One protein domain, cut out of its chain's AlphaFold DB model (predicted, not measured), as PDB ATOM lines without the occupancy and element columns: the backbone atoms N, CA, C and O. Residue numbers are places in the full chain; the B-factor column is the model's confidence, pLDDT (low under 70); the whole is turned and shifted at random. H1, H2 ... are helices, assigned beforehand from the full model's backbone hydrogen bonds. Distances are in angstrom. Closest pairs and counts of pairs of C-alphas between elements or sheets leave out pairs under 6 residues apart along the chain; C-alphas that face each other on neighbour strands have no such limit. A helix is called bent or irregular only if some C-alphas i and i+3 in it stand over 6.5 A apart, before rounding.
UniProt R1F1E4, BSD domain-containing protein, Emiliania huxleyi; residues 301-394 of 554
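AT A GLANCE: This is residues 301 to 394 of the 554 residues of the protein "BSD domain-containing protein" of Emiliania huxleyi (UniProt R1F1E4). One long helix, H6, runs nearly the full length of an elongated domain, with H1 side by side with it and the shorter H2 packed slantwise on its last part. H3 folds back at a slant, from H2 and H6 at its start to H1 farther along, and H1, H3 and H6 make a splayed up-and-down bundle of three; H4 crosses the far end of H3, and residues 362 to 368 stick out beside the start of H6. The printed part has 94 residues with six named helices, H1 to H6 in chain order, and no named strand; its class is all helix. It is compact, with a radius of gyration of the C-alphas of 13.5 A, and spans 42 by 25 by 20 A.

HOW THE PARTS SIT: Start with H6, residues 368 to 394, a hub that touches four other helices. Look beside it for H1, residues 301 to 314, which touches it at a shallow tilt of 13 degrees, the same way; the closest C-alphas, of Ser 311 and Phe 377, are 5.2 A apart. H2, residues 317 to 325, touches residues 384 to 392 of H6 at a steep tilt of 54 degrees, closest at the C-alphas of Ala 324 and Ala 388, 4.2 A. The other hub is H3, residues 328 to 345, which forms a helical hairpin with H2, closest at the C-alphas of Leu 323 and Met 331, 5.6 A. With residues 328 to 335 H3 touches H6, the C-alphas of Met 331 and Val 385 being closest at 6.2 A. With residues 335 to 343 it touches H1, opposite ways at a steep tilt of 39 degrees, closest at the C-alphas of Val 310 and Tyr 342, 6.2 A. H4, residues 350 to 357, touches H3 about perpendicular, at 84 degrees, with the C-alphas of Arg 340 and Gln 350 closest at 5.1 A. H5, residues 360 to 363, only just touches H6, with 3 pairs of C-alphas within 8 A, the closest those of Pro 361 and Leu 371, 6.8 A; H4 and H6 are apart. Every O i to N i+4 pair is within hydrogen-bond range in H1, H2, H4 and H6, against 12 of 14 in H3; H5 is too short for such a pair.

IN THESE COORDINATES: Find C-alpha 368 at (181.004, 134.180, 119.248); from there H6 runs 38.2 A to C-alpha 394 at (215.022, 139.743, 102.894). H1 begins at C-alpha 301, (185.382, 121.255, 120.486), and is 20.0 A long. H3 is 26.4 A long and only just irregular: C-alphas 329 and 332 are 6.9 A apart.

THE WHOLE: The C-alphas farthest apart, of Gly 366 and Arg 394, are 42.8 A apart. The printed part has no cut, and its five links are tight. The mean pLDDT of the printed part is 92.7, and no printed residue is under 70.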
ATOM      1  N   GLU A 301     184.079 121.479 119.848       97.69
ATOM      2  CA  GLU A 301     185.382 121.255 120.486       97.69
ATOM      3  C   GLU A 301     186.457 120.880 119.461       97.69
ATOM      4  O   GLU A 301     187.555 121.439 119.473       97.69
ATOM      5  N   LEU A 302     186.122 119.984 118.527       96.56
ATOM      6  CA  LEU A 302     187.026 119.563 117.464       96.56
ATOM      7  C   LEU A 302     187.390 120.734 116.542       96.56
ATOM      8  O   LEU A 302     188.560 120.898 116.197       96.56
ATOM      9  N   LEU A 303     186.408 121.571 116.197       97.75
ATOM     10  CA  LEU A 303     186.606 122.762 115.380       97.75
ATOM     11  C   LEU A 303     187.504 123.793 116.079       97.75
ATOM     12  O   LEU A 303     188.463 124.260 115.472       97.75
ATOM     13  N   LEU A 304     187.251 124.123 117.351       96.81
ATOM     14  CA  LEU A 304     188.094 125.063 118.108       96.81
ATOM     15  C   LEU A 304     189.538 124.564 118.230       96.81
ATOM     16  O   LEU A 304     190.475 125.331 118.001       96.81
ATOM     17  N   ARG A 305     189.719 123.270 118.526       96.44
ATOM     18  CA  ARG A 305     191.040 122.633 118.591       96.44
ATOM     19  C   ARG A 305     191.773 122.722 117.254       96.44
ATOM     20  O   ARG A 305     192.940 123.107 117.231       96.44
ATOM     21  N   PHE A 306     191.086 122.410 116.153       97.31
ATOM     22  CA  PHE A 306     191.639 122.539 114.808       97.31
ATOM     23  C   PHE A 306     192.056 123.985 114.512       97.31
ATOM     24  O   PHE A 306     193.205 124.212 114.146       97.31
ATOM     25  N   LEU A 307     191.161 124.962 114.712       97.00
ATOM     26  CA  LEU A 307     191.403 126.368 114.371       97.00
ATOM     27  C   LEU A 307     192.587 126.957 115.145       97.00
ATOM     28  O   LEU A 307     193.426 127.635 114.552       97.00
ATOM     29  N   ALA A 308     192.688 126.679 116.446       93.06
ATOM     30  CA  ALA A 308     193.820 127.124 117.256       93.06
ATOM     31  C   ALA A 308     195.129 126.458 116.802       93.06
ATOM     32  O   ALA A 308     196.135 127.136 116.577       93.06
ATOM     33  N   GLY A 309     195.097 125.136 116.611       93.06
ATOM     34  CA  GLY A 309     196.264 124.351 116.232       93.06
ATOM     35  C   GLY A 309     196.828 124.724 114.860       93.06
ATOM     36  O   GLY A 309     198.022 124.997 114.734       93.06
ATOM     37  N   VAL A 310     195.969 124.821 113.842       95.50
ATOM     38  CA  VAL A 310     196.392 125.160 112.476       95.50
ATOM     39  C   VAL A 310     196.895 126.602 112.380       95.50
ATOM     40  O   VAL A 310     197.857 126.862 111.664       95.50
ATOM     41  N   SER A 311     196.309 127.538 113.137       94.44
ATOM     42  CA  SER A 311     196.780 128.930 113.175       94.44
ATOM     43  C   SER A 311     198.200 129.016 113.732       94.44
ATOM     44  O   SER A 311     199.049 129.684 113.148       94.44
ATOM     45  N   SER A 312     198.472 128.292 114.823       91.12
ATOM     46  CA  SER A 312     199.816 128.203 115.401       91.12
ATOM     47  C   SER A 312     200.803 127.522 114.450       91.12
ATOM     48  O   SER A 312     201.947 127.959 114.354       91.12
ATOM     49  N   ALA A 313     200.377 126.472 113.741       91.31
ATOM     50  CA  ALA A 313     201.223 125.761 112.788       91.31
ATOM     51  C   ALA A 313     201.586 126.631 111.573       91.31
ATOM     52  O   ALA A 313     202.752 126.693 111.193       91.31
ATOM     53  N   LEU A 314     200.617 127.348 110.993       94.38
ATOM     54  CA  LEU A 314     200.830 128.223 109.833       94.38
ATOM     55  C   LEU A 314     201.750 129.410 110.134       94.38
ATOM     56  O   LEU A 314     202.482 129.851 109.253       94.38
ATOM     57  N   LEU A 315     201.710 129.927 111.363       91.88
ATOM     58  CA  LEU A 315     202.557 131.038 111.807       91.88
ATOM     59  C   LEU A 315     203.912 130.583 112.372       91.88
ATOM     60  O   LEU A 315     204.699 131.421 112.809       91.88
ATOM     61  N   SER A 316     204.198 129.279 112.375       91.62
ATOM     62  CA  SER A 316     205.502 128.765 112.797       91.62
ATOM     63  C   SER A 316     206.610 129.186 111.825       91.62
ATOM     64  O   SER A 316     206.380 129.337 110.623       91.62
ATOM     65  N   GLY A 317     207.833 129.352 112.341       87.81
ATOM     66  CA  GLY A 317     208.995 129.717 111.526       87.81
ATOM     67  C   GLY A 317     209.251 128.732 110.382       87.81
ATOM     68  O   GLY A 317     209.534 129.163 109.266       87.81
ATOM     69  N   ASP A 318     209.058 127.434 110.629       89.38
ATOM     70  CA  ASP A 318     209.239 126.379 109.628       89.38
ATOM     71  C   ASP A 318     208.209 126.480 108.498       89.38
ATOM     72  O   ASP A 318     208.577 126.431 107.325       89.38
ATOM     73  N   ALA A 319     206.927 126.693 108.822       91.12
ATOM     74  CA  ALA A 319     205.883 126.870 107.811       91.12
ATOM     75  C   ALA A 319     206.104 128.142 106.981       91.12
ATOM     76  O   ALA A 319     205.916 128.135 105.764       91.12
ATOM     77  N   VAL A 320     206.537 129.233 107.617       93.81
ATOM     78  CA  VAL A 320     206.868 130.484 106.922       93.81
ATOM     79  C   VAL A 320     208.093 130.311 106.019       93.81
ATOM     80  O   VAL A 320     208.083 130.817 104.898       93.81
ATOM     81  N   ALA A 321     209.122 129.584 106.460       89.69
ATOM     82  CA  ALA A 321     210.309 129.292 105.657       89.69
ATOM     83  C   ALA A 321     209.985 128.390 104.453       89.69
ATOM     84  O   ALA A 321     210.412 128.683 103.335       89.69
ATOM     85  N   ASP A 322     209.172 127.349 104.662       91.31
ATOM     86  CA  ASP A 322     208.652 126.477 103.606       91.31
ATOM     87  C   ASP A 322     207.868 127.290 102.566       91.31
ATOM     88  O   ASP A 322     208.176 127.249 101.375       91.31
ATOM     89  N   LEU A 323     206.931 128.135 103.010       94.38
ATOM     90  CA  LEU A 323     206.196 129.042 102.127       94.38
ATOM     91  C   LEU A 323     207.124 130.020 101.391       94.38
ATOM     92  O   LEU A 323     206.927 130.251 100.202       94.38
ATOM     93  N   ALA A 324     208.140 130.578 102.056       93.38
ATOM     94  CA  ALA A 324     209.061 131.552 101.460       93.38
ATOM     95  C   ALA A 324     209.914 130.955 100.328       93.38
ATOM     96  O   ALA A 324     210.338 131.685  99.424       93.38
ATOM     97  N   SER A 325     210.140 129.637 100.351       91.75
ATOM     98  CA  SER A 325     210.845 128.910  99.290       91.75
ATOM     99  C   SER A 325     210.039 128.824  97.985       91.75
ATOM    100  O   SER A 325     210.608 128.719  96.896       91.75
ATOM    101  N   LEU A 326     208.711 128.932  98.074       88.94
ATOM    102  CA  LEU A 326     207.796 128.836  96.942       88.94
ATOM    103  C   LEU A 326     207.618 130.186  96.240       88.94
ATOM    104  O   LEU A 326     207.737 131.237  96.878       88.94
ATOM    105  N   PRO A 327     207.326 130.201  94.927       86.94
ATOM    106  CA  PRO A 327     206.951 131.436  94.252       86.94
ATOM    107  C   PRO A 327     205.629 131.991  94.829       86.94
ATOM    108  O   PRO A 327     204.794 131.200  95.285       86.94
ATOM    109  N   PRO A 328     205.419 133.324  94.847       87.62
ATOM    110  CA  PRO A 328     204.266 133.953  95.505       87.62
ATOM    111  C   PRO A 328     202.903 133.375  95.098       87.62
ATOM    112  O   PRO A 328     202.032 133.191  95.945       87.62
ATOM    113  N   GLU A 329     202.734 133.021  93.827       82.69
ATOM    114  CA  GLU A 329     201.520 132.419  93.271       82.69
ATOM    115  C   GLU A 329     201.215 131.013  93.819       82.69
ATOM    116  O   GLU A 329     200.055 130.601  93.858       82.69
ATOM    117  N   ALA A 330     202.227 130.286  94.302       85.50
ATOM    118  CA  ALA A 330     202.082 128.942  94.862       85.50
ATOM    119  C   ALA A 330     201.820 128.939  96.379       85.50
ATOM    120  O   ALA A 330     201.315 127.950  96.919       85.50
ATOM    121  N   MET A 331     202.142 130.034  97.078       92.81
ATOM    122  CA  MET A 331     202.031 130.119  98.540       92.81
ATOM    123  C   MET A 331     200.597 129.881  99.053       92.81
ATOM    124  O   MET A 331     200.448 129.110 100.003       92.81
ATOM    125  N   PRO A 332     199.522 130.440  98.449       90.12
ATOM    126  CA  PRO A 332     198.157 130.166  98.904       90.12
ATOM    127  C   PRO A 332     197.785 128.682  98.809       90.12
ATOM    128  O   PRO A 332     197.199 128.135  99.742       90.12
ATOM    129  N   ALA A 333     198.171 128.012  97.716       85.38
ATOM    130  CA  ALA A 333     197.921 126.585  97.522       85.38
ATOM    131  C   ALA A 333     198.642 125.738  98.579       85.38
ATOM    132  O   ALA A 333     198.049 124.831  99.163       85.38
ATOM    133  N   ARG A 334     199.898 126.078  98.892       92.44
ATOM    134  CA  ARG A 334     200.649 125.414  99.961       92.44
ATOM    135  C   ARG A 334     200.029 125.641 101.339       92.44
ATOM    136  O   ARG A 334     199.935 124.703 102.124       92.44
ATOM    137  N   CYS A 335     199.550 126.853 101.611       93.25
ATOM    138  CA  CYS A 335     198.844 127.189 102.847       93.25
ATOM    139  C   CYS A 335     197.595 126.303 103.032       93.25
ATOM    140  O   CYS A 335     197.367 125.766 104.114       93.25
ATOM    141  N   VAL A 336     196.824 126.078 101.959       93.06
ATOM    142  CA  VAL A 336     195.673 125.154 101.953       93.06
ATOM    143  C   VAL A 336     196.111 123.701 102.159       93.06
ATOM    144  O   VAL A 336     195.468 122.974 102.915       93.06
ATOM    145  N   ALA A 337     197.215 123.269 101.546       89.38
ATOM    146  CA  ALA A 337     197.745 121.919 101.748       89.38
ATOM    147  C   ALA A 337     198.136 121.665 103.217       89.38
ATOM    148  O   ALA A 337     197.795 120.619 103.766       89.38
ATOM    149  N   LEU A 338     198.770 122.636 103.887       91.88
ATOM    150  CA  LEU A 338     199.085 122.550 105.320       91.88
ATOM    151  C   LEU A 338     197.819 122.463 106.184       91.88
ATOM    152  O   LEU A 338     197.762 121.658 107.113       91.88
ATOM    153  N   GLN A 339     196.774 123.230 105.853       95.19
ATOM    154  CA  GLN A 339     195.482 123.148 106.548       95.19
ATOM    155  C   GLN A 339     194.864 121.750 106.431       95.19
ATOM    156  O   GLN A 339     194.402 121.196 107.427       95.19
ATOM    157  N   ARG A 340     194.897 121.161 105.230       94.81
ATOM    158  CA  ARG A 340     194.402 119.803 104.965       94.81
ATOM    159  C   ARG A 340     195.172 118.738 105.741       94.81
ATOM    160  O   ARG A 340     194.562 117.876 106.362       94.81
ATOM    161  N   GLN A 341     196.498 118.831 105.782       92.25
ATOM    162  CA  GLN A 341     197.316 117.927 106.595       92.25
ATOM    163  C   GLN A 341     196.988 118.051 108.090       92.25
ATOM    164  O   GLN A 341     196.937 117.051 108.805       92.25
ATOM    165  N   TYR A 342     196.718 119.269 108.566       95.06
ATOM    166  CA  TYR A 342     196.341 119.496 109.959       95.06
ATOM    167  C   TYR A 342     194.927 118.979 110.292       95.06
ATOM    168  O   TYR A 342     194.675 118.569 111.427       95.06
ATOM    169  N   LEU A 343     194.006 118.936 109.318       95.75
ATOM    170  CA  LEU A 343     192.701 118.279 109.477       95.75
ATOM    171  C   LEU A 343     192.871 116.781 109.767       95.75
ATOM    172  O   LEU A 343     192.329 116.291 110.757       95.75
ATOM    173  N   GLU A 344     193.694 116.073 108.988       94.50
ATOM    174  CA  GLU A 344     193.987 114.650 109.229       94.50
ATOM    175  C   GLU A 344     194.674 114.415 110.572       94.50
ATOM    176  O   GLU A 344     194.359 113.457 111.283       94.50
ATOM    177  N   HIS A 345     195.588 115.312 110.955       93.06
ATOM    178  CA  HIS A 345     196.206 115.287 112.278       93.06
ATOM    179  C   HIS A 345     195.166 115.396 113.403       93.06
ATOM    180  O   HIS A 345     195.291 114.747 114.439       93.06
ATOM    181  N   CYS A 346     194.096 116.162 113.180       94.62
ATOM    182  CA  CYS A 346     192.969 116.275 114.101       94.62
ATOM    183  C   CYS A 346     191.975 115.101 114.019       94.62
ATOM    184  O   CYS A 346     191.004 115.100 114.780       94.62
ATOM    185  N   GLY A 347     192.204 114.118 113.141       95.31
ATOM    186  CA  GLY A 347     191.317 112.976 112.913       95.31
ATOM    187  C   GLY A 347     190.148 113.272 111.973       95.31
ATOM    188  O   GLY A 347     189.102 112.639 112.092       95.31
ATOM    189  N   ILE A 348     190.288 114.246 111.073       97.00
ATOM    190  CA  ILE A 348     189.253 114.670 110.122       97.00
ATOM    191  C   ILE A 348     189.732 114.355 108.703       97.00
ATOM    192  O   ILE A 348     190.867 114.664 108.348       97.00
ATOM    193  N   GLU A 349     188.879 113.751 107.879       95.81
ATOM    194  CA  GLU A 349     189.177 113.547 106.458       95.81
ATOM    195  C   GLU A 349     189.292 114.911 105.747       95.81
ATOM    196  O   GLU A 349     188.528 115.833 106.037       95.81
ATOM    197  N   GLN A 350     190.281 115.074 104.861       94.44
ATOM    198  CA  GLN A 350     190.665 116.382 104.315       94.44
ATOM    199  C   GLN A 350     189.510 117.097 103.604       94.44
ATOM    200  O   GLN A 350     189.235 118.264 103.895       94.44
ATOM    201  N   GLU A 351     188.847 116.420 102.665       92.06
ATOM    202  CA  GLU A 351     187.807 117.033 101.836       92.06
ATOM    203  C   GLU A 351     186.550 117.320 102.659       92.06
ATOM    204  O   GLU A 351     185.975 118.409 102.569       92.06
ATOM    205  N   HIS A 352     186.172 116.388 103.533       95.81
ATOM    206  CA  HIS A 352     185.101 116.558 104.501       95.81
ATOM    207  C   HIS A 352     185.351 117.765 105.417       95.81
ATOM    208  O   HIS A 352     184.492 118.640 105.544       95.81
ATOM    209  N   GLY A 353     186.548 117.867 105.999       96.75
ATOM    210  CA  GLY A 353     186.924 118.975 106.871       96.75
ATOM    211  C   GLY A 353     186.913 120.323 106.150       96.75
ATOM    212  O   GLY A 353     186.356 121.287 106.671       96.75
ATOM    213  N   CYS A 354     187.444 120.401 104.923       95.38
ATOM    214  CA  CYS A 354     187.359 121.614 104.104       95.38
ATOM    215  C   CYS A 354     185.904 122.015 103.807       95.38
ATOM    216  O   CYS A 354     185.559 123.198 103.906       95.38
ATOM    217  N   ALA A 355     185.043 121.049 103.472       94.00
ATOM    218  CA  ALA A 355     183.631 121.296 103.196       94.00
ATOM    219  C   ALA A 355     182.870 121.800 104.434       94.00
ATOM    220  O   ALA A 355     182.027 122.692 104.310       94.00
ATOM    221  N   GLU A 356     183.167 121.273 105.624       97.50
ATOM    222  CA  GLU A 356     182.560 121.737 106.876       97.50
ATOM    223  C   GLU A 356     183.107 123.103 107.321       97.50
ATOM    224  O   GLU A 356     182.330 123.958 107.750       97.50
ATOM    225  N   LEU A 357     184.403 123.389 107.126       96.69
ATOM    226  CA  LEU A 357     184.986 124.709 107.419       96.69
ATOM    227  C   LEU A 357     184.301 125.842 106.640       96.69
ATOM    228  O   LEU A 357     184.089 126.928 107.183       96.69
ATOM    229  N   ALA A 358     183.897 125.593 105.390       94.69
ATOM    230  CA  ALA A 358     183.159 126.565 104.580       94.69
ATOM    231  C   ALA A 358     181.766 126.902 105.152       94.69
ATOM    232  O   ALA A 358     181.224 127.974 104.876       94.69
ATOM    233  N   LYS A 359     181.191 126.011 105.969       96.94
ATOM    234  CA  LYS A 359     179.860 126.160 106.576       96.94
ATOM    235  C   LYS A 359     179.907 126.787 107.970       96.94
ATOM    236  O   LYS A 359     178.848 127.114 108.507       96.94
ATOM    237  N   VAL A 360     181.092 127.010 108.550       96.81
ATOM    238  CA  VAL A 360     181.254 127.489 109.936       96.81
ATOM    239  C   VAL A 360     180.451 128.761 110.241       96.81
ATOM    240  O   VAL A 360     179.720 128.747 111.230       96.81
ATOM    241  N   PRO A 361     180.469 129.831 109.414       96.00
ATOM    242  CA  PRO A 361     179.669 131.026 109.696       96.00
ATOM    243  C   PRO A 361     178.157 130.768 109.762       96.00
ATOM    244  O   PRO A 361     177.446 131.470 110.473       96.00
ATOM    245  N   GLN A 362     177.667 129.768 109.023       96.62
ATOM    246  CA  GLN A 362     176.250 129.399 108.977       96.62
ATOM    247  C   GLN A 362     175.879 128.477 110.144       96.62
ATOM    248  O   GLN A 362     174.882 128.714 110.820       96.62
ATOM    249  N   GLN A 363     176.691 127.448 110.402       96.69
ATOM    250  CA  GLN A 363     176.451 126.459 111.458       96.69
ATOM    251  C   GLN A 363     176.654 127.037 112.866       96.69
ATOM    252  O   GLN A 363     175.925 126.680 113.788       96.69
ATOM    253  N   PHE A 364     177.612 127.952 113.029       96.62
ATOM    254  CA  PHE A 364     178.014 128.522 114.319       96.62
ATOM    255  C   PHE A 364     177.743 130.031 114.405       96.62
ATOM    256  O   PHE A 364     178.391 130.736 115.172       96.62
ATOM    257  N   GLY A 365     176.767 130.547 113.649       94.19
ATOM    258  CA  GLY A 365     176.451 131.982 113.590       94.19
ATOM    259  C   GLY A 365     176.152 132.641 114.949       94.19
ATOM    260  O   GLY A 365     176.378 133.837 115.112       94.19
ATOM    261  N   GLY A 366     175.677 131.868 115.934       95.75
ATOM    262  CA  GLY A 366     175.436 132.331 117.308       95.75
ATOM    263  C   GLY A 366     176.607 132.136 118.282       95.75
ATOM    264  O   GLY A 366     176.543 132.621 119.407       95.75
ATOM    265  N   ASP A 367     177.671 131.434 117.883       97.50
ATOM    266  CA  ASP A 367     178.800 131.099 118.753       97.50
ATOM    267  C   ASP A 367     179.963 132.073 118.534       97.50
ATOM    268  O   ASP A 367     180.808 131.913 117.649       97.50
ATOM    269  N   SER A 368     179.996 133.121 119.357       93.88
ATOM    270  CA  SER A 368     181.004 134.180 119.248       93.88
ATOM    271  C   SER A 368     182.449 133.687 119.406       93.88
ATOM    272  O   SER A 368     183.347 134.271 118.796       93.88
ATOM    273  N   GLU A 369     182.673 132.606 120.162       96.94
ATOM    274  CA  GLU A 369     184.003 132.037 120.389       96.94
ATOM    275  C   GLU A 369     184.496 131.324 119.128       96.94
ATOM    276  O   GLU A 369     185.583 131.629 118.634       96.94
ATOM    277  N   VAL A 370     183.665 130.452 118.544       97.19
ATOM    278  CA  VAL A 370     183.987 129.755 117.287       97.19
ATOM    279  C   VAL A 370     184.212 130.751 116.153       97.19
ATOM    280  O   VAL A 370     185.205 130.651 115.433       97.19
ATOM    281  N   LEU A 371     183.341 131.753 116.008       95.81
ATOM    282  CA  LEU A 371     183.504 132.782 114.977       95.81
ATOM    283  C   LEU A 371     184.748 133.652 115.212       95.81
ATOM    284  O   LEU A 371     185.389 134.076 114.249       95.81
ATOM    285  N   GLY A 372     185.096 133.926 116.472       88.75
ATOM    286  CA  GLY A 372     186.333 134.610 116.847       88.75
ATOM    287  C   GLY A 372     187.571 133.813 116.439       88.75
ATOM    288  O   GLY A 372     188.418 134.336 115.715       88.75
ATOM    289  N   ALA A 373     187.626 132.535 116.819       93.12
ATOM    290  CA  ALA A 373     188.700 131.619 116.443       93.12
ATOM    291  C   ALA A 373     188.808 131.458 114.919       93.12
ATOM    292  O   ALA A 373     189.907 131.495 114.369       93.12
ATOM    293  N   PHE A 374     187.677 131.361 114.213       96.69
ATOM    294  CA  PHE A 374     187.648 131.237 112.755       96.69
ATOM    295  C   PHE A 374     188.199 132.486 112.054       96.69
ATOM    296  O   PHE A 374     188.970 132.375 111.101       96.69
ATOM    297  N   ARG A 375     187.874 133.690 112.549       93.06
ATOM    298  CA  ARG A 375     188.480 134.939 112.054       93.06
ATOM    299  C   ARG A 375     189.984 134.992 112.325       93.06
ATOM    300  O   ARG A 375     190.730 135.393 111.433       93.06
ATOM    301  N   GLY A 376     190.419 134.571 113.513       87.50
ATOM    302  CA  GLY A 376     191.840 134.461 113.860       87.50
ATOM    303  C   GLY A 376     192.588 133.515 112.917       87.50
ATOM    304  O   GLY A 376     193.630 133.874 112.378       87.50
ATOM    305  N   PHE A 377     191.992 132.367 112.603       95.50
ATOM    306  CA  PHE A 377     192.502 131.431 111.604       95.50
ATOM    307  C   PHE A 377     192.644 132.057 110.210       95.50
ATOM    308  O   PHE A 377     193.706 131.976 109.596       95.50
ATOM    309  N   GLN A 378     191.618 132.756 109.717       93.44
ATOM    310  CA  GLN A 378     191.705 133.450 108.426       93.44
ATOM    311  C   GLN A 378     192.810 134.516 108.402       93.44
ATOM    312  O   GLN A 378     193.454 134.725 107.371       93.44
ATOM    313  N   GLN A 379     193.023 135.209 109.523       87.25
ATOM    314  CA  GLN A 379     194.128 136.153 109.678       87.25
ATOM    315  C   GLN A 379     195.480 135.435 109.672       87.25
ATOM    316  O   GLN A 379     196.376 135.893 108.970       87.25
ATOM    317  N   ALA A 380     195.607 134.297 110.359       89.75
ATOM    318  CA  ALA A 380     196.824 133.488 110.372       89.75
ATOM    319  C   ALA A 380     197.217 133.016 108.963       89.75
ATOM    320  O   ALA A 380     198.373 133.162 108.578       89.75
ATOM    321  N   CYS A 381     196.260 132.557 108.146       92.75
ATOM    322  CA  CYS A 381     196.521 132.177 106.751       92.75
ATOM    323  C   CYS A 381     197.110 133.333 105.926       92.75
ATOM    324  O   CYS A 381     198.092 133.153 105.208       92.75
ATOM    325  N   ARG A 382     196.531 134.539 106.039       91.38
ATOM    326  CA  ARG A 382     197.043 135.733 105.343       91.38
ATOM    327  C   ARG A 382     198.410 136.156 105.883       91.38
ATOM    328  O   ARG A 382     199.316 136.421 105.098       91.38
ATOM    329  N   GLY A 383     198.556 136.168 107.206       85.62
ATOM    330  CA  GLY A 383     199.788 136.541 107.895       85.62
ATOM    331  C   GLY A 383     200.955 135.615 107.562       85.62
ATOM    332  O   GLY A 383     202.063 136.102 107.358       85.62
ATOM    333  N   ALA A 384     200.716 134.308 107.425       93.12
ATOM    334  CA  ALA A 384     201.733 133.332 107.036       93.12
ATOM    335  C   ALA A 384     202.279 133.602 105.623       93.12
ATOM    336  O   ALA A 384     203.490 133.702 105.438       93.12
ATOM    337  N   VAL A 385     201.396 133.811 104.636       92.38
ATOM    338  CA  VAL A 385     201.797 134.140 103.255       92.38
ATOM    339  C   VAL A 385     202.541 135.477 103.198       92.38
ATOM    340  O   VAL A 385     203.594 135.576 102.574       92.38
ATOM    341  N   GLN A 386     202.043 136.505 103.887       87.06
ATOM    342  CA  GLN A 386     202.724 137.801 103.948       87.06
ATOM    343  C   GLN A 386     204.106 137.694 104.608       87.06
ATOM    344  O   GLN A 386     205.081 138.238 104.090       87.06
ATOM    345  N   SER A 387     204.218 136.949 105.710       88.25
ATOM    346  CA  SER A 387     205.495 136.706 106.395       88.25
ATOM    347  C   SER A 387     206.482 135.956 105.502       88.25
ATOM    348  O   SER A 387     207.675 136.265 105.508       88.25
ATOM    349  N   ALA A 388     205.995 135.022 104.682       92.00
ATOM    350  CA  ALA A 388     206.801 134.300 103.706       92.00
ATOM    351  C   ALA A 388     207.329 135.223 102.595       92.00
ATOM    352  O   ALA A 388     208.520 135.191 102.283       92.00
ATOM    353  N   ILE A 389     206.483 136.111 102.056       88.50
ATOM    354  CA  ILE A 389     206.885 137.130 101.070       88.50
ATOM    355  C   ILE A 389     207.970 138.046 101.649       88.50
ATOM    356  O   ILE A 389     208.992 138.280 101.003       88.50
ATOM    357  N   MET A 390     207.786 138.524 102.881       84.69
ATOM    358  CA  MET A 390     208.763 139.382 103.561       84.69
ATOM    359  C   MET A 390     210.085 138.652 103.821       84.69
ATOM    360  O   MET A 390     211.160 139.206 103.592       84.69
ATOM    361  N   THR A 391     210.019 137.394 104.262       87.19
ATOM    362  CA  THR A 391     211.198 136.540 104.466       87.19
ATOM    363  C   THR A 391     211.968 136.347 103.160       87.19
ATOM    364  O   THR A 391     213.182 136.543 103.125       87.19
ATOM    365  N   ARG A 392     211.266 136.060 102.057       88.50
ATOM    366  CA  ARG A 392     211.859 135.930 100.720       88.50
ATOM    367  C   ARG A 392     212.511 137.231 100.249       88.50
ATOM    368  O   ARG A 392     213.635 137.198  99.751       88.50
ATOM    369  N   ALA A 393     211.846 138.373 100.438       82.94
ATOM    370  CA  ALA A 393     212.381 139.684 100.071       82.94
ATOM    371  C   ALA A 393     213.681 140.018 100.827       82.94
ATOM    372  O   ALA A 393     214.592 140.610 100.254       82.94
ATOM    373  N   ARG A 394     213.797 139.591 102.092       84.06
ATOM    374  CA  ARG A 394     215.022 139.743 102.894       84.06
ATOM    375  C   ARG A 394     216.137 138.783 102.469       84.06
ATOM    376  O   ARG A 394     217.296 139.181 102.460       84.06
TER     377      ARG A 394